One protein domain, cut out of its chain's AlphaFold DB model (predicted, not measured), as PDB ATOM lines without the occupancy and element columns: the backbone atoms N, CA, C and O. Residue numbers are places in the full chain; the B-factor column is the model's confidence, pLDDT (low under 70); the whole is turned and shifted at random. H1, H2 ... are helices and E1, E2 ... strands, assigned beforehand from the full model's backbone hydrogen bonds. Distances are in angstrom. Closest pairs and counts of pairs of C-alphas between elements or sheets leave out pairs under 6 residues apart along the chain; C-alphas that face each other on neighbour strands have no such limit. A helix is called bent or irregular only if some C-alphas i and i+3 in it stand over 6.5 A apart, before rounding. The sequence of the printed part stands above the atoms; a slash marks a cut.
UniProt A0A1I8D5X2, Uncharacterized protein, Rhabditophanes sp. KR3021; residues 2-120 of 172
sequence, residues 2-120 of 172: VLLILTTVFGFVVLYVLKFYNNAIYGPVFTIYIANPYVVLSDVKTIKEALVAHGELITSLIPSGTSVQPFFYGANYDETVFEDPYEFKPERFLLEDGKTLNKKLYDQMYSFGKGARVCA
ATOM      1  N   VAL A   2     203.712 491.215 374.136       36.16
ATOM      2  CA  VAL A   2     203.014 489.953 374.454       36.16
ATOM      3  C   VAL A   2     202.574 490.034 375.909       36.16
ATOM      4  O   VAL A   2     203.426 490.209 376.777       36.16
ATOM      5  N   LEU A   3     201.270 489.953 376.170       38.88
ATOM      6  CA  LEU A   3     200.731 489.879 377.526       38.88
ATOM      7  C   LEU A   3     200.301 488.433 377.787       38.88
ATOM      8  O   LEU A   3     199.527 487.870 377.012       38.88
ATOM      9  N   LEU A   4     200.847 487.836 378.844       38.22
ATOM     10  CA  LEU A   4     200.488 486.500 379.309       38.22
ATOM     11  C   LEU A   4     199.464 486.652 380.428       38.22
ATOM     12  O   LEU A   4     199.784 487.202 381.480       38.22
ATOM     13  N   ILE A   5     198.245 486.174 380.200       45.81
ATOM     14  CA  ILE A   5     197.217 486.086 381.239       45.81
ATOM     15  C   ILE A   5     196.983 484.597 381.494       45.81
ATOM     16  O   ILE A   5     196.725 483.833 380.568       45.81
ATOM     17  N   LEU A   6     197.134 484.169 382.745       39.59
ATOM     18  CA  LEU A   6     196.825 482.813 383.191       39.59
ATOM     19  C   LEU A   6     195.500 482.876 383.945       39.59
ATOM     20  O   LEU A   6     195.450 483.424 385.044       39.59
ATOM     21  N   THR A   7     194.433 482.331 383.364       44.25
ATOM     22  CA  THR A   7     193.187 482.083 384.096       44.25
ATOM     23  C   THR A   7     192.860 480.598 384.053       44.25
ATOM     24  O   THR A   7     192.985 479.923 383.030       44.25
ATOM     25  N   THR A   8     192.478 480.064 385.207       37.84
ATOM     26  CA  THR A   8     192.008 478.690 385.355       37.84
ATOM     27  C   THR A   8     190.534 478.653 384.976       37.84
ATOM     28  O   THR A   8     189.686 479.127 385.727       37.84
ATOM     29  N   VAL A   9     190.218 478.082 383.814       38.72
ATOM     30  CA  VAL A   9     188.837 477.787 383.406       38.72
ATOM     31  C   VAL A   9     188.739 476.266 383.248       38.72
ATOM     32  O   VAL A   9     189.560 475.658 382.567       38.72
ATOM     33  N   PHE A  10     187.779 475.631 383.929       37.09
ATOM     34  CA  PHE A  10     187.557 474.171 383.909       37.09
ATOM     35  C   PHE A  10     188.740 473.286 384.363       37.09
ATOM     36  O   PHE A  10     188.898 472.171 383.878       37.09
ATOM     37  N   GLY A  11     189.594 473.744 385.287       35.22
ATOM     38  CA  GLY A  11     190.705 472.924 385.807       35.22
ATOM     39  C   GLY A  11     191.855 472.685 384.816       35.22
ATOM     40  O   GLY A  11     192.833 472.029 385.165       35.22
ATOM     41  N   PHE A  12     191.779 473.265 383.615       35.00
ATOM     42  CA  PHE A  12     192.892 473.370 382.682       35.00
ATOM     43  C   PHE A  12     193.594 474.716 382.892       35.00
ATOM     44  O   PHE A  12     192.955 475.764 383.003       35.00
ATOM     45  N   VAL A  13     194.926 474.696 382.950       40.66
ATOM     46  CA  VAL A  13     195.733 475.919 382.889       40.66
ATOM     47  C   VAL A  13     195.695 476.398 381.439       40.66
ATOM     48  O   VAL A  13     196.392 475.852 380.585       40.66
ATOM     49  N   VAL A  14     194.843 477.380 381.139       42.81
ATOM     50  CA  VAL A  14     194.762 477.982 379.804       42.81
ATOM     51  C   VAL A  14     195.780 479.121 379.738       42.81
ATOM     52  O   VAL A  14     195.672 480.114 380.458       42.81
ATOM     53  N   LEU A  15     196.808 478.957 378.904       41.22
ATOM     54  CA  LEU A  15     197.825 479.981 378.673       41.22
ATOM     55  C   LEU A  15     197.358 480.924 377.559       41.22
ATOM     56  O   LEU A  15     197.486 480.605 376.377       41.22
ATOM     57  N   TYR A  16     196.852 482.103 377.919       45.00
ATOM     58  CA  TYR A  16     196.491 483.124 376.938       45.00
ATOM     59  C   TYR A  16     197.757 483.871 376.507       45.00
ATOM     60  O   TYR A  16     198.246 484.752 377.213       45.00
ATOM     61  N   VAL A  17     198.307 483.517 375.342       44.28
ATOM     62  CA  VAL A  17     199.343 484.323 374.679       44.28
ATOM     63  C   VAL A  17     198.646 485.333 373.772       44.28
ATOM     64  O   VAL A  17     198.252 484.986 372.663       44.28
ATOM     65  N   LEU A  18     198.496 486.577 374.229       47.34
ATOM     66  CA  LEU A  18     197.934 487.651 373.407       47.34
ATOM     67  C   LEU A  18     199.016 488.211 372.482       47.34
ATOM     68  O   LEU A  18     199.935 488.910 372.923       47.34
ATOM     69  N   LYS A  19     198.916 487.904 371.185       45.12
ATOM     70  CA  LYS A  19     199.747 488.526 370.146       45.12
ATOM     71  C   LYS A  19     198.903 489.540 369.382       45.12
ATOM     72  O   LYS A  19     197.993 489.164 368.652       45.12
ATOM     73  N   PHE A  20     199.196 490.821 369.580       43.72
ATOM     74  CA  PHE A  20     198.552 491.909 368.846       43.72
ATOM     75  C   PHE A  20     199.127 491.985 367.433       43.72
ATOM     76  O   PHE A  20     200.345 492.127 367.274       43.72
ATOM     77  N   TYR A  21     198.266 491.883 366.421       45.16
ATOM     78  CA  TYR A  21     198.664 492.046 365.025       45.16
ATOM     79  C   TYR A  21     198.254 493.440 364.551       45.16
ATOM     80  O   TYR A  21     197.082 493.727 364.356       45.16
ATOM     81  N   ASN A  22     199.255 494.303 364.380       48.28
ATOM     82  CA  ASN A  22     199.174 495.593 363.695       48.28
ATOM     83  C   ASN A  22     197.985 496.510 364.084       48.28
ATOM     84  O   ASN A  22     197.188 496.908 363.232       48.28
ATOM     85  N   ASN A  23     197.935 496.916 365.363       48.81
ATOM     86  CA  ASN A  23     196.939 497.860 365.907       48.81
ATOM     87  C   ASN A  23     196.793 499.167 365.101       48.81
ATOM     88  O   ASN A  23     195.747 499.806 365.160       48.81
ATOM     89  N   ALA A  24     197.829 499.576 364.362       47.84
ATOM     90  CA  ALA A  24     197.860 500.834 363.618       47.84
ATOM     91  C   ALA A  24     196.966 500.853 362.363       47.84
ATOM     92  O   ALA A  24     196.615 501.935 361.903       47.84
ATOM     93  N   ILE A  25     196.609 499.690 361.796       46.91
ATOM     94  CA  ILE A  25     195.829 499.616 360.543       46.91
ATOM     95  C   ILE A  25     194.370 499.214 360.806       46.91
ATOM     96  O   ILE A  25     193.458 499.796 360.215       46.91
ATOM     97  N   TYR A  26     194.142 498.268 361.722       46.75
ATOM     98  CA  TYR A  26     192.834 497.626 361.895       46.75
ATOM     99  C   TYR A  26     192.200 497.822 363.290       46.75
ATOM    100  O   TYR A  26     191.025 497.557 363.452       46.75
ATOM    101  N   GLY A  27     192.894 498.372 364.295       54.69
ATOM    102  CA  GLY A  27     192.361 498.446 365.670       54.69
ATOM    103  C   GLY A  27     192.770 497.236 366.527       54.69
ATOM    104  O   GLY A  27     193.772 496.595 366.204       54.69
ATOM    105  N   PRO A  28     192.100 496.941 367.660       57.97
ATOM    106  CA  PRO A  28     192.554 495.952 368.646       57.97
ATOM    107  C   PRO A  28     192.377 494.490 368.183       57.97
ATOM    108  O   PRO A  28     191.614 493.732 368.762       57.97
ATOM    109  N   VAL A  29     193.119 494.041 367.169       56.53
ATOM    110  CA  VAL A  29     193.131 492.631 366.739       56.53
ATOM    111  C   VAL A  29     194.150 491.838 367.559       56.53
ATOM    112  O   VAL A  29     195.342 492.168 367.586       56.53
ATOM    113  N   PHE A  30     193.710 490.754 368.204       57.75
ATOM    114  CA  PHE A  30     194.576 489.898 369.018       57.75
ATOM    115  C   PHE A  30     194.366 488.409 368.736       57.75
ATOM    116  O   PHE A  30     193.270 487.938 368.448       57.75
ATOM    117  N   THR A  31     195.452 487.642 368.811       51.16
ATOM    118  CA  THR A  31     195.407 486.176 368.755       51.16
ATOM    119  C   THR A  31     195.280 485.613 370.165       51.16
ATOM    120  O   THR A  31     196.046 486.020 371.036       51.16
ATOM    121  N   ILE A  32     194.366 484.664 370.381       56.53
ATOM    122  CA  ILE A  32     194.330 483.833 371.589       56.53
ATOM    123  C   ILE A  32     194.789 482.420 371.219       56.53
ATOM    124  O   ILE A  32     194.306 481.834 370.252       56.53
ATOM    125  N   TYR A  33     195.709 481.851 371.996       49.00
ATOM    126  CA  TYR A  33     196.117 480.454 371.851       49.00
ATOM    127  C   TYR A  33     195.304 479.568 372.801       49.00
ATOM    128  O   TYR A  33     195.536 479.573 374.005       49.00
ATOM    129  N   ILE A  34     194.357 478.798 372.257       53.72
ATOM    130  CA  ILE A  34     193.600 477.771 372.996       53.72
ATOM    131  C   ILE A  34     193.785 476.453 372.245       53.72
ATOM    132  O   ILE A  34     193.022 476.156 371.331       53.72
ATOM    133  N   ALA A  35     194.836 475.695 372.581       54.09
ATOM    134  CA  ALA A  35     195.313 474.484 371.885       54.09
ATOM    135  C   ALA A  35     195.737 474.671 370.403       54.09
ATOM    136  O   ALA A  35     196.729 474.085 369.985       54.09
ATOM    137  N   ASN A  36     195.056 475.534 369.645       55.84
ATOM    138  CA  ASN A  36     195.352 476.003 368.290       55.84
ATOM    139  C   ASN A  36     195.286 477.550 368.247       55.84
ATOM    140  O   ASN A  36     194.674 478.159 369.134       55.84
ATOM    141  N   PRO A  37     195.916 478.220 367.262       62.66
ATOM    142  CA  PRO A  37     195.851 479.677 367.141       62.66
ATOM    143  C   PRO A  37     194.458 480.144 366.685       62.66
ATOM    144  O   PRO A  37     193.990 479.750 365.616       62.66
ATOM    145  N   TYR A  38     193.830 481.025 367.468       66.44
ATOM    146  CA  TYR A  38     192.597 481.727 367.106       66.44
ATOM    147  C   TYR A  38     192.876 483.207 366.879       66.44
ATOM    148  O   TYR A  38     193.388 483.883 367.770       66.44
ATOM    149  N   VAL A  39     192.500 483.734 365.715       70.19
ATOM    150  CA  VAL A  39     192.513 485.182 365.465       70.19
ATOM    151  C   VAL A  39     191.169 485.758 365.891       70.19
ATOM    152  O   VAL A  39     190.133 485.362 365.357       70.19
ATOM    153  N   VAL A  40     191.188 486.677 366.856       71.56
ATOM    154  CA  VAL A  40     189.986 487.315 367.389       71.56
ATOM    155  C   VAL A  40     189.873 488.729 366.832       71.56
ATOM    156  O   VAL A  40     190.774 489.550 366.994       71.56
ATOM    157  N   LEU A  41     188.752 488.997 366.164       74.44
ATOM    158  CA  LEU A  41     188.404 490.323 365.653       74.44
ATOM    159  C   LEU A  41     187.439 490.967 366.649       74.44
ATOM    160  O   LEU A  41     186.358 490.412 366.856       74.44
ATOM    161  N   SER A  42     187.811 492.078 367.287       68.56
ATOM    162  CA  SER A  42     187.008 492.658 368.378       68.56
ATOM    163  C   SER A  42     186.336 493.989 368.061       68.56
ATOM    164  O   SER A  42     185.394 494.340 368.762       68.56
ATOM    165  N   ASP A  43     186.785 494.725 367.047       70.25
ATOM    166  CA  ASP A  43     186.213 496.023 366.683       70.25
ATOM    167  C   ASP A  43     185.209 495.919 365.524       70.25
ATOM    168  O   ASP A  43     185.304 495.054 364.643       70.25
ATOM    169  N   VAL A  44     184.226 496.826 365.511       71.94
ATOM    170  CA  VAL A  44     183.139 496.823 364.516       71.94
ATOM    171  C   VAL A  44     183.677 496.969 363.094       71.94
ATOM    172  O   VAL A  44     183.140 496.348 362.167       71.94
ATOM    173  N   LYS A  45     184.721 497.783 362.918       77.12
ATOM    174  CA  LYS A  45     185.324 498.091 361.621       77.12
ATOM    175  C   LYS A  45     185.993 496.855 361.023       77.12
ATOM    176  O   LYS A  45     185.638 496.467 359.913       77.12
ATOM    177  N   THR A  46     186.869 496.188 361.762       73.38
ATOM    178  CA  THR A  46     187.581 494.988 361.319       73.38
ATOM    179  C   THR A  46     186.631 493.836 361.079       73.38
ATOM    180  O   THR A  46     186.761 493.144 360.073       73.38
ATOM    181  N   ILE A  47     185.630 493.635 361.944       75.56
ATOM    182  CA  ILE A  47     184.615 492.603 361.702       75.56
ATOM    183  C   ILE A  47     183.854 492.909 360.405       75.56
ATOM    184  O   ILE A  47     183.616 492.004 359.605       75.56
ATOM    185  N   LYS A  48     183.496 494.173 360.148       75.69
ATOM    186  CA  LYS A  48     182.817 494.568 358.906       75.69
ATOM    187  C   LYS A  48     183.701 494.354 357.679       75.69
ATOM    188  O   LYS A  48     183.238 493.810 356.678       75.69
ATOM    189  N   GLU A  49     184.960 494.767 357.746       76.62
ATOM    190  CA  GLU A  49     185.923 494.589 356.663       76.62
ATOM    191  C   GLU A  49     186.165 493.102 356.382       76.62
ATOM    192  O   GLU A  49     186.088 492.689 355.229       76.62
ATOM    193  N   ALA A  50     186.337 492.281 357.420       74.81
ATOM    194  CA  ALA A  50     186.584 490.846 357.290       74.81
ATOM    195  C   ALA A  50     185.370 490.061 356.791       74.81
ATOM    196  O   ALA A  50     185.511 489.183 355.943       74.81
ATOM    197  N   LEU A  51     184.181 490.343 357.330       73.62
ATOM    198  CA  LEU A  51     182.995 489.524 357.074       73.62
ATOM    199  C   LEU A  51     182.150 490.017 355.897       73.62
ATOM    200  O   LEU A  51     181.392 489.227 355.336       73.62
ATOM    201  N   VAL A  52     182.222 491.308 355.551       74.19
ATOM    202  CA  VAL A  52     181.277 491.937 354.611       74.19
ATOM    203  C   VAL A  52     181.964 492.502 353.370       74.19
ATOM    204  O   VAL A  52     181.483 492.256 352.270       74.19
ATOM    205  N   ALA A  53     183.047 493.271 353.521       69.62
ATOM    206  CA  ALA A  53     183.586 494.076 352.417       69.62
ATOM    207  C   ALA A  53     184.812 493.467 351.715       69.62
ATOM    208  O   ALA A  53     184.904 493.502 350.491       69.62
ATOM    209  N   HIS A  54     185.765 492.928 352.476       64.06
ATOM    210  CA  HIS A  54     187.121 492.625 352.010       64.06
ATOM    211  C   HIS A  54     187.650 491.301 352.578       64.06
ATOM    212  O   HIS A  54     188.796 491.221 353.026       64.06
ATOM    213  N   GLY A  55     186.830 490.245 352.530       60.59
ATOM    214  CA  GLY A  55     187.233 488.911 352.988       60.59
ATOM    215  C   GLY A  55     188.572 488.460 352.390       60.59
ATOM    216  O   GLY A  55     189.439 487.999 353.124       60.59
ATOM    217  N   GLU A  56     188.799 488.709 351.095       59.59
ATOM    218  CA  GLU A  56     190.018 488.305 350.374       59.59
ATOM    219  C   GLU A  56     191.307 488.965 350.910       59.59
ATOM    220  O   GLU A  56     192.319 488.291 351.115       59.59
ATOM    221  N   LEU A  57     191.267 490.266 351.223       58.50
ATOM    222  CA  LEU A  57     192.411 491.030 351.748       58.50
ATOM    223  C   LEU A  57     192.850 490.527 353.125       58.50
ATOM    224  O   LEU A  57     194.040 490.324 353.361       58.50
ATOM    225  N   ILE A  58     191.894 490.265 354.017       60.50
ATOM    226  CA  ILE A  58     192.186 489.752 355.359       60.50
ATOM    227  C   ILE A  58     192.606 488.277 355.295       60.50
ATOM    228  O   ILE A  58     193.542 487.884 355.990       60.50
ATOM    229  N   THR A  59     192.024 487.471 354.397       60.03
ATOM    230  CA  THR A  59     192.475 486.083 354.186       60.03
ATOM    231  C   THR A  59     193.886 485.979 353.609       60.03
ATOM    232  O   THR A  59     194.543 484.974 353.837       60.03
ATOM    233  N   SER A  60     194.396 487.004 352.912       60.69
ATOM    234  CA  SER A  60     195.787 487.006 352.427       60.69
ATOM    235  C   SER A  60     196.821 487.144 353.555       60.69
ATOM    236  O   SER A  60     197.948 486.666 353.434       60.69
ATOM    237  N   LEU A  61     196.427 487.773 354.669       66.00
ATOM    238  CA  LEU A  61     197.268 488.009 355.847       66.00
ATOM    239  C   LEU A  61     197.156 486.888 356.887       66.00
ATOM    240  O   LEU A  61     198.040 486.734 357.730       66.00
ATOM    241  N   ILE A  62     196.066 486.121 356.842       71.19
ATOM    242  CA  ILE A  62     195.781 485.027 357.762       71.19
ATOM    243  C   ILE A  62     196.133 483.706 357.064       71.19
ATOM    244  O   ILE A  62     195.506 483.372 356.061       71.19
ATOM    245  N   PRO A  63     197.101 482.921 357.576       71.75
ATOM    246  CA  PRO A  63     197.460 481.644 356.970       71.75
ATOM    247  C   PRO A  63     196.245 480.731 356.784       71.75
ATOM    248  O   PRO A  63     195.391 480.626 357.673       71.75
ATOM    249  N   SER A  64     196.182 480.037 355.647       74.50
ATOM    250  CA  SER A  64     195.109 479.077 355.376       74.50
ATOM    251  C   SER A  64     195.020 478.019 356.483       74.50
ATOM    252  O   SER A  64     196.038 477.561 357.001       74.50
ATOM    253  N   GLY A  65     193.796 477.656 356.866       74.19
ATOM    254  CA  GLY A  65     193.526 476.747 357.985       74.19
ATOM    255  C   GLY A  65     193.493 477.412 359.367       74.19
ATOM    256  O   GLY A  65     193.188 476.740 360.350       74.19
ATOM    257  N   THR A  66     193.756 478.720 359.470       74.00
ATOM    258  CA  THR A  66     193.620 479.453 360.739       74.00
ATOM    259  C   THR A  66     192.151 479.658 361.098       74.00
ATOM    260  O   THR A  66     191.350 480.099 360.274       74.00
ATOM    261  N   SER A  67     191.802 479.390 362.356       76.38
ATOM    262  CA  SER A  67     190.467 479.675 362.880       76.38
ATOM    263  C   SER A  67     190.338 481.161 363.226       76.38
ATOM    264  O   SER A  67     191.129 481.703 364.000       76.38
ATOM    265  N   VAL A  68     189.330 481.820 362.657       77.38
ATOM    266  CA  VAL A  68     189.025 483.236 362.899       77.38
ATOM    267  C   VAL A  68     187.685 483.322 363.608       77.38
ATOM    268  O   VAL A  68     186.687 482.804 363.111       77.38
ATOM    269  N   GLN A  69     187.664 483.979 364.764       79.56
ATOM    270  CA  GLN A  69     186.469 484.125 365.581       79.56
ATOM    271  C   GLN A  69     186.151 485.614 365.768       79.56
ATOM    272  O   GLN A  69     186.928 486.330 366.403       79.56
ATOM    273  N   PRO A  70     185.016 486.113 365.259       82.25
ATOM    274  CA  PRO A  70     184.559 487.447 365.614       82.25
ATOM    275  C   PRO A  70     184.092 487.474 367.075       82.25
ATOM    276  O   PRO A  70     183.365 486.584 367.529       82.25
ATOM    277  N   PHE A  71     184.490 488.512 367.804       83.50
ATOM    278  CA  PHE A  71     184.057 488.770 369.172       83.50
ATOM    279  C   PHE A  71     182.902 489.774 369.174       83.50
ATOM    280  O   PHE A  71     183.068 490.960 369.450       83.50
ATOM    281  N   PHE A  72     181.704 489.279 368.849       85.69
ATOM    282  CA  PHE A  72     180.504 490.114 368.729       85.69
ATOM    283  C   PHE A  72     180.123 490.827 370.028       85.69
ATOM    284  O   PHE A  72     179.575 491.921 369.963       85.69
ATOM    285  N   TYR A  73     180.418 490.232 371.190       82.75
ATOM    286  CA  TYR A  73     180.199 490.885 372.478       82.75
ATOM    287  C   TYR A  73     180.972 492.205 372.530       82.75
ATOM    288  O   TYR A  73     180.344 493.252 372.581       82.75
ATOM    289  N   GLY A  74     182.302 492.173 372.378       83.31
ATOM    290  CA  GLY A  74     183.125 493.388 372.375       83.31
ATOM    291  C   GLY A  74     182.732 494.392 371.293       83.31
ATOM    292  O   GLY A  74     182.682 495.581 371.570       83.31
ATOM    293  N   ALA A  75     182.353 493.923 370.101       86.94
ATOM    294  CA  ALA A  75     181.911 494.807 369.023       86.94
ATOM    295  C   ALA A  75     180.626 495.583 369.366       86.94
ATOM    296  O   ALA A  75     180.477 496.732 368.967       86.94
ATOM    297  N   ASN A  76     179.699 494.985 370.121       89.31
ATOM    298  CA  ASN A  76     178.511 495.695 370.607       89.31
ATOM    299  C   ASN A  76     178.824 496.650 371.781       89.31
ATOM    300  O   ASN A  76     177.965 497.458 372.125       89.31
ATOM    301  N   TYR A  77     180.035 496.589 372.355       88.88
ATOM    302  CA  TYR A  77     180.551 497.542 373.347       88.88
ATOM    303  C   TYR A  77     181.576 498.537 372.773       88.88
ATOM    304  O   TYR A  77     182.257 499.230 373.526       88.88
ATOM    305  N   ASP A  78     181.708 498.619 371.448       87.06
ATOM    306  CA  ASP A  78     182.641 499.533 370.792       87.06
ATOM    307  C   ASP A  78     182.183 500.993 370.964       87.06
ATOM    308  O   ASP A  78     181.248 501.453 370.302       87.06
ATOM    309  N   GLU A  79     182.861 501.730 371.848       89.94
ATOM    310  CA  GLU A  79     182.591 503.141 372.170       89.94
ATOM    311  C   GLU A  79     182.728 504.077 370.958       89.94
ATOM    312  O   GLU A  79     182.167 505.170 370.949       89.94
ATOM    313  N   THR A  80     183.437 503.658 369.901       89.50
ATOM    314  CA  THR A  80     183.544 504.452 368.666       89.50
ATOM    315  C   THR A  80     182.266 504.412 367.823       89.50
ATOM    316  O   THR A  80     182.088 505.236 366.922       89.50
ATOM    317  N   VAL A  81     181.375 503.458 368.108       90.56
ATOM    318  CA  VAL A  81     180.119 503.228 367.384       90.56
ATOM    319  C   VAL A  81     178.901 503.460 368.274       90.56
ATOM    320  O   VAL A  81     177.917 504.039 367.812       90.56
ATOM    321  N   PHE A  82     178.950 503.014 369.529       93.06
ATOM    322  CA  PHE A  82     177.837 503.064 370.472       93.06
ATOM    323  C   PHE A  82     178.178 503.983 371.654       93.06
ATOM    324  O   PHE A  82     179.055 503.671 372.447       93.06
ATOM    325  N   GLU A  83     177.447 505.088 371.808       93.19
ATOM    326  CA  GLU A  83     177.624 506.067 372.900       93.19
ATOM    327  C   GLU A  83     177.170 505.524 374.265       93.19
ATOM    328  O   GLU A  83     176.010 505.169 374.414       93.19
ATOM    329  N   ASP A  84     178.022 505.467 375.286       93.75
ATOM    330  CA  ASP A  84     177.719 504.811 376.575       93.75
ATOM    331  C   ASP A  84     177.283 503.341 376.407       93.75
ATOM    332  O   ASP A  84     176.154 502.968 376.746       93.75
ATOM    333  N   PRO A  85     178.131 502.470 375.835       91.56
ATOM    334  CA  PRO A  85     177.728 501.114 375.463       91.56
ATOM    335  C   PRO A  85     177.394 500.213 376.662       91.56
ATOM    336  O   PRO A  85     176.700 499.210 376.512       91.56
ATOM    337  N   TYR A  86     177.866 500.570 377.857       91.06
ATOM    338  CA  TYR A  86     177.600 499.844 379.099       91.06
ATOM    339  C   TYR A  86     176.265 500.219 379.755       91.06
ATOM    340  O   TYR A  86     175.845 499.550 380.698       91.06
ATOM    341  N   GLU A  87     175.575 501.244 379.250       94.00
ATOM    342  CA  GLU A  87     174.274 501.672 379.760       94.00
ATOM    343  C   GLU A  87     173.128 501.152 378.882       94.00
ATOM    344  O   GLU A  87     173.126 501.285 377.652       94.00
ATOM    345  N   PHE A  88     172.096 500.593 379.521       92.88
ATOM    346  CA  PHE A  88     170.879 500.170 378.831       92.88
ATOM    347  C   PHE A  88     170.055 501.395 378.401       92.88
ATOM    348  O   PHE A  88     169.260 501.923 379.174       92.88
ATOM    349  N   LYS A  89     170.261 501.836 377.154       93.75
ATOM    350  CA  LYS A  89     169.580 502.988 376.529       93.75
ATOM    351  C   LYS A  89     168.867 502.568 375.239       93.75
ATOM    352  O   LYS A  89     169.488 502.637 374.172       93.75
ATOM    353  N   PRO A  90     167.604 502.104 375.299       92.44
ATOM    354  CA  PRO A  90     166.828 501.753 374.108       92.44
ATOM    355  C   PRO A  90     166.713 502.902 373.096       92.44
ATOM    356  O   PRO A  90     166.747 502.676 371.886       92.44
ATOM    357  N   GLU A  91     166.631 504.138 373.589       94.88
ATOM    358  CA  GLU A  91     166.406 505.360 372.811       94.88
ATOM    359  C   GLU A  91     167.556 505.661 371.846       94.88
ATOM    360  O   GLU A  91     167.347 506.295 370.818       94.88
ATOM    361  N   ARG A  92     168.753 505.133 372.118       94.25
ATOM    362  CA  ARG A  92     169.930 505.203 371.239       94.25
ATOM    363  C   ARG A  92     169.640 504.726 369.816       94.25
ATOM    364  O   ARG A  92     170.237 505.202 368.855       94.25
ATOM    365  N   PHE A  93     168.744 503.753 369.673       94.62
ATOM    366  CA  PHE A  93     168.372 503.200 368.374       94.62
ATOM    367  C   PHE A  93     167.270 504.001 367.674       94.62
ATOM    368  O   PHE A  93     166.819 503.590 366.608       94.62
ATOM    369  N   LEU A  94     166.839 505.134 368.223       96.19
ATOM    370  CA  LEU A  94     165.836 506.015 367.637       96.19
ATOM    371  C   LEU A  94     166.505 507.270 367.060       96.19
ATOM    372  O   LEU A  94     167.615 507.641 367.434       96.19
ATOM    373  N   LEU A  95     165.850 507.899 366.088       95.75
ATOM    374  CA  LEU A  95     166.191 509.248 365.639       95.75
ATOM    375  C   LEU A  95     165.678 510.282 366.654       95.75
ATOM    376  O   LEU A  95     164.948 509.950 367.585       95.75
ATOM    377  N   GLU A  96     166.025 511.555 366.446       93.94
ATOM    378  CA  GLU A  96     165.648 512.675 367.330       93.94
ATOM    379  C   GLU A  96     164.130 512.821 367.547       93.94
ATOM    380  O   GLU A  96     163.694 513.397 368.539       93.94
ATOM    381  N   ASP A  97     163.306 512.270 366.650       95.19
ATOM    382  CA  ASP A  97     161.846 512.255 366.786       95.19
ATOM    383  C   ASP A  97     161.322 511.276 367.858       95.19
ATOM    384  O   ASP A  97     160.122 511.264 368.149       95.19
ATOM    385  N   GLY A  98     162.201 510.434 368.418       92.88
ATOM    386  CA  GLY A  98     161.891 509.437 369.439       92.88
ATOM    387  C   GLY A  98     160.969 508.310 368.967       92.88
ATOM    388  O   GLY A  98     160.386 507.611 369.794       92.88
ATOM    389  N   LYS A  99     160.774 508.143 367.652       92.75
ATOM    390  CA  LYS A  99     159.819 507.175 367.079       92.75
ATOM    391  C   LYS A  99     160.398 506.391 365.914       92.75
ATOM    392  O   LYS A  99     160.078 505.215 365.743       92.75
ATOM    393  N   THR A 100     161.221 507.032 365.097       95.25
ATOM    394  CA  THR A 100     161.788 506.420 363.904       95.25
ATOM    395  C   THR A 100     163.061 505.673 364.264       95.25
ATOM    396  O   THR A 100     163.959 506.223 364.891       95.25
ATOM    397  N   LEU A 101     163.169 504.416 363.830       93.88
ATOM    398  CA  LEU A 101     164.377 503.618 364.024       93.88
ATOM    399  C   LEU A 101     165.565 504.244 363.277       93.88
ATOM    400  O   LEU A 101     165.531 504.418 362.054       93.88
ATOM    401  N   ASN A 102     166.659 504.480 363.992       95.31
ATOM    402  CA  ASN A 102     167.958 504.797 363.424       95.31
ATOM    403  C   ASN A 102     168.563 503.542 362.773       95.31
ATOM    404  O   ASN A 102     169.401 502.846 363.350       95.31
ATOM    405  N   LYS A 103     168.129 503.249 361.540       92.62
ATOM    406  CA  LYS A 103     168.577 502.073 360.776       92.62
ATOM    407  C   LYS A 103     170.098 502.005 360.640       92.62
ATOM    408  O   LYS A 103     170.670 500.932 360.768       92.62
ATOM    409  N   LYS A 104     170.764 503.151 360.451       91.69
ATOM    410  CA  LYS A 104     172.223 503.214 360.278       91.69
ATOM    411  C   LYS A 104     172.965 502.652 361.492       91.69
ATOM    412  O   LYS A 104     173.957 501.946 361.305       91.69
ATOM    413  N   LEU A 105     172.503 502.989 362.699       92.94
ATOM    414  CA  LEU A 105     173.079 502.489 363.945       92.94
ATOM    415  C   LEU A 105     172.631 501.055 364.239       92.94
ATOM    416  O   LEU A 105     173.458 500.228 364.610       92.94
ATOM    417  N   TYR A 106     171.352 500.743 364.016       91.12
ATOM    418  CA  TYR A 106     170.815 499.390 364.183       91.12
ATOM    419  C   TYR A 106     171.588 498.364 363.341       91.12
ATOM    420  O   TYR A 106     171.996 497.319 363.844       91.12
ATOM    421  N   ASP A 107     171.905 498.716 362.094       90.12
ATOM    422  CA  ASP A 107     172.702 497.890 361.189       90.12
ATOM    423  C   ASP A 107     174.168 497.753 361.630       90.12
ATOM    424  O   ASP A 107     174.893 496.954 361.039       90.12
ATOM    425  N   GLN A 108     174.652 498.496 362.637       89.75
ATOM    426  CA  GLN A 108     175.979 498.273 363.231       89.75
ATOM    427  C   GLN A 108     175.984 497.163 364.284       89.75
ATOM    428  O   GLN A 108     177.051 496.615 364.533       89.75
ATOM    429  N   MET A 109     174.832 496.777 364.836       89.00
ATOM    430  CA  MET A 109     174.736 495.725 365.848       89.00
ATOM    431  C   MET A 109     175.074 494.342 365.262       89.00
ATOM    432  O   MET A 109     174.723 494.030 364.122       89.00
ATOM    433  N   TYR A 110     175.748 493.496 366.045       88.62
ATOM    434  CA  TYR A 110     176.226 492.172 365.611       88.62
ATOM    435  C   TYR A 110     175.530 490.988 366.300       88.62
ATOM    436  O   TYR A 110     176.053 489.876 366.292       88.62
ATOM    437  N   SER A 111     174.337 491.180 366.869       88.38
ATOM    438  CA  SER A 111     173.613 490.129 367.613       88.38
ATOM    439  C   SER A 111     173.304 488.870 366.789       88.38
ATOM    440  O   SER A 111     173.211 487.782 367.347       88.38
ATOM    441  N   PHE A 112     173.191 488.995 365.463       91.19
ATOM    442  CA  PHE A 112     172.982 487.876 364.532       91.19
ATOM    443  C   PHE A 112     174.214 487.575 363.658       91.19
ATOM    444  O   PHE A 112     174.120 486.831 362.680       91.19
ATOM    445  N   GLY A 113     175.376 488.148 363.989       89.44
ATOM    446  CA  GLY A 113     176.540 488.174 363.105       89.44
ATOM    447  C   GLY A 113     176.306 489.037 361.858       89.44
ATOM    448  O   GLY A 113     175.349 489.807 361.798       89.44
ATOM    449  N   LYS A 114     177.194 488.930 360.861       87.62
ATOM    450  CA  LYS A 114     177.091 489.613 359.555       87.62
ATOM    451  C   LYS A 114     177.801 488.830 358.449       87.62
ATOM    452  O   LYS A 114     178.555 487.898 358.722       87.62
ATOM    453  N   GLY A 115     177.592 489.264 357.206       86.81
ATOM    454  CA  GLY A 115     178.275 488.728 356.030       86.81
ATOM    455  C   GLY A 115     177.661 487.425 355.525       86.81
ATOM    456  O   GLY A 115     176.510 487.110 355.819       86.81
ATOM    457  N   ALA A 116     178.446 486.638 354.790       85.31
ATOM    458  CA  ALA A 116     177.987 485.388 354.173       85.31
ATOM    459  C   ALA A 116     177.542 484.306 355.179       85.31
ATOM    460  O   ALA A 116     176.887 483.335 354.804       85.31
ATOM    461  N   ARG A 117     177.913 484.451 356.458       88.50
ATOM    462  CA  ARG A 117     177.580 483.526 357.555       88.50
ATOM    463  C   ARG A 117     176.700 484.182 358.622       88.50
ATOM    464  O   ARG A 117     176.720 483.754 359.773       88.50
ATOM    465  N   VAL A 118     175.945 485.216 358.246       92.06
ATOM    466  CA  VAL A 118     174.898 485.787 359.102       92.06
ATOM    467  C   VAL A 118     173.917 484.695 359.544       92.06
ATOM    468  O   VAL A 118     173.678 483.730 358.813       92.06
ATOM    469  N   CYS A 119     173.379 484.818 360.757       93.44
ATOM    470  CA  CYS A 119     172.475 483.831 361.333       93.44
ATOM    471  C   CYS A 119     171.297 483.546 360.392       93.44
ATOM    472  O   CYS A 119     170.476 484.421 360.118       93.44
ATOM    473  N   ALA A 120     171.170 482.291 359.955       96.12
ATOM    474  CA  ALA A 120     170.086 481.859 359.073       96.12
ATOM    475  C   ALA A 120     168.689 482.036 359.708       96.12
ATOM    476  O   ALA A 120     167.696 482.157 358.996       96.12
TER     477      ALA A 120
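Overview. This is residues 2 to 120 of the 172 residues of an uncharacterized protein of Rhabditophanes sp. KR3021 (UniProt A0A1I8D5X2). A strongly twisted sheet of five strands makes one end of this model, with H2 packed beside E4 and E5, and an arm rich in loops, holding the short helices H5 and H6, reaches out at the other end. H4 lies between these two parts, residues 107 to 120, a stretch with no named element, lead back from the arm and then run off to one side, and residues 8 to 13, around the turn of the hairpin of E1 and E2, stick out at the sheet's end. The printed part has 119 residues with six named helices and five named strands, in the order E1 E2 H1 E3 E4 H2 H3 E5 H4 H5 H6. The sheet runs E1, E2, E3, E4, E5 and is mixed, and the class is mixed, helices and strands. The whole is only just loose, close to compact, with a radius of gyration of the C-alphas of 16.6 A and spans of 51 by 34 by 32 A.

Arrangement. Start in the sheet at E3, residues 30 to 34, and E4, residues 36 to 41, an antiparallel hairpin; look there for N 36 and O 34, 2.7 A apart, and N 32 and O 38, 2.9 A. On the other side of E3 is E2, residues 12 to 20, antiparallel, with N 31 and O 19 at 3.0 A. E2 and the edge strand E1, residues 3 to 9, form the other hairpin, with N 16 and O 5 at 3.2 A. The pairing is staggered: E2 pairs with E1 over residues 12 to 18 and with E3 over residues 19 to 20. At the other edge, E5, residues 67 to 70, is parallel to E4, with N 69 and O 39 at 2.9 A. E4, H2, residues 44 to 53, H3, residues 55 to 61, and E5 make a strand-helix-strand unit, two parallel neighbour strands with helices between, and its crossover is right-handed. H2 is on the sheet, and the two make two layers, a helix on one face of a sheet; the closest C-alphas of H2 and E4 are those of Ile 47 and Leu 41, 5.9 A apart. H2 and H3 are close but not clearly touching, nearest at the C-alphas of Ala 50 and Ile 58, 6.0 A, at a steep tilt of 69 degrees, only just short of about perpendicular, opposite ways. H1, residues 23 to 26, is close to H2 but not clearly touching, at the C-alphas of Tyr 26 and Thr 46, 5.9 A. H4, residues 72 to 76, is likewise close to H2 but not clearly touching, at the C-alphas of Ala 75 and Val 44, 5.1 A. Farther out, H5, residues 90 to 93, and H6, residues 103 to 106, only just touch, with 3 pairs of C-alphas within 8 A, the closest those of Phe 93 and Tyr 106, 6.2 A; both are apart from H2. Every O i to N i+4 pair is within hydrogen-bond range in H4, 5 of 6 in H2 and 2 of 3 in H3; H1, H5 and H6 are too short for such a pair.

Along the chain. Find C-alpha 3 at (200.731, 489.879, 377.526); from there E1 runs 18.0 A to residue 9. E2 then runs 23.8 A from C-alpha 12 to C-alpha 20. After H1, E3 covers 12.8 A and E4 16.1 A. H2 begins at C-alpha 44, (183.139, 496.823, 364.516), and measures 12.4 A; it is irregular, but only just, with C-alphas 50 and 53 at 6.6 A. H3 measures 10.5 A and E5 10.1 A. H4 and H5 follow, and H6 ends at C-alpha 106, (170.815, 499.390, 364.183).

Size, cuts and confidence. The two C-alphas farthest apart are those of Gly 11 and Asp 97, 52.4 A. The printed part has no cut. The link from H4 to H5 is long, with 13 residues, and residues 107 to 120 hold no named element. The mean pLDDT of the printed part is 71.9; look for values under 70 at residues 2 to 38, 42 and 53 to 61.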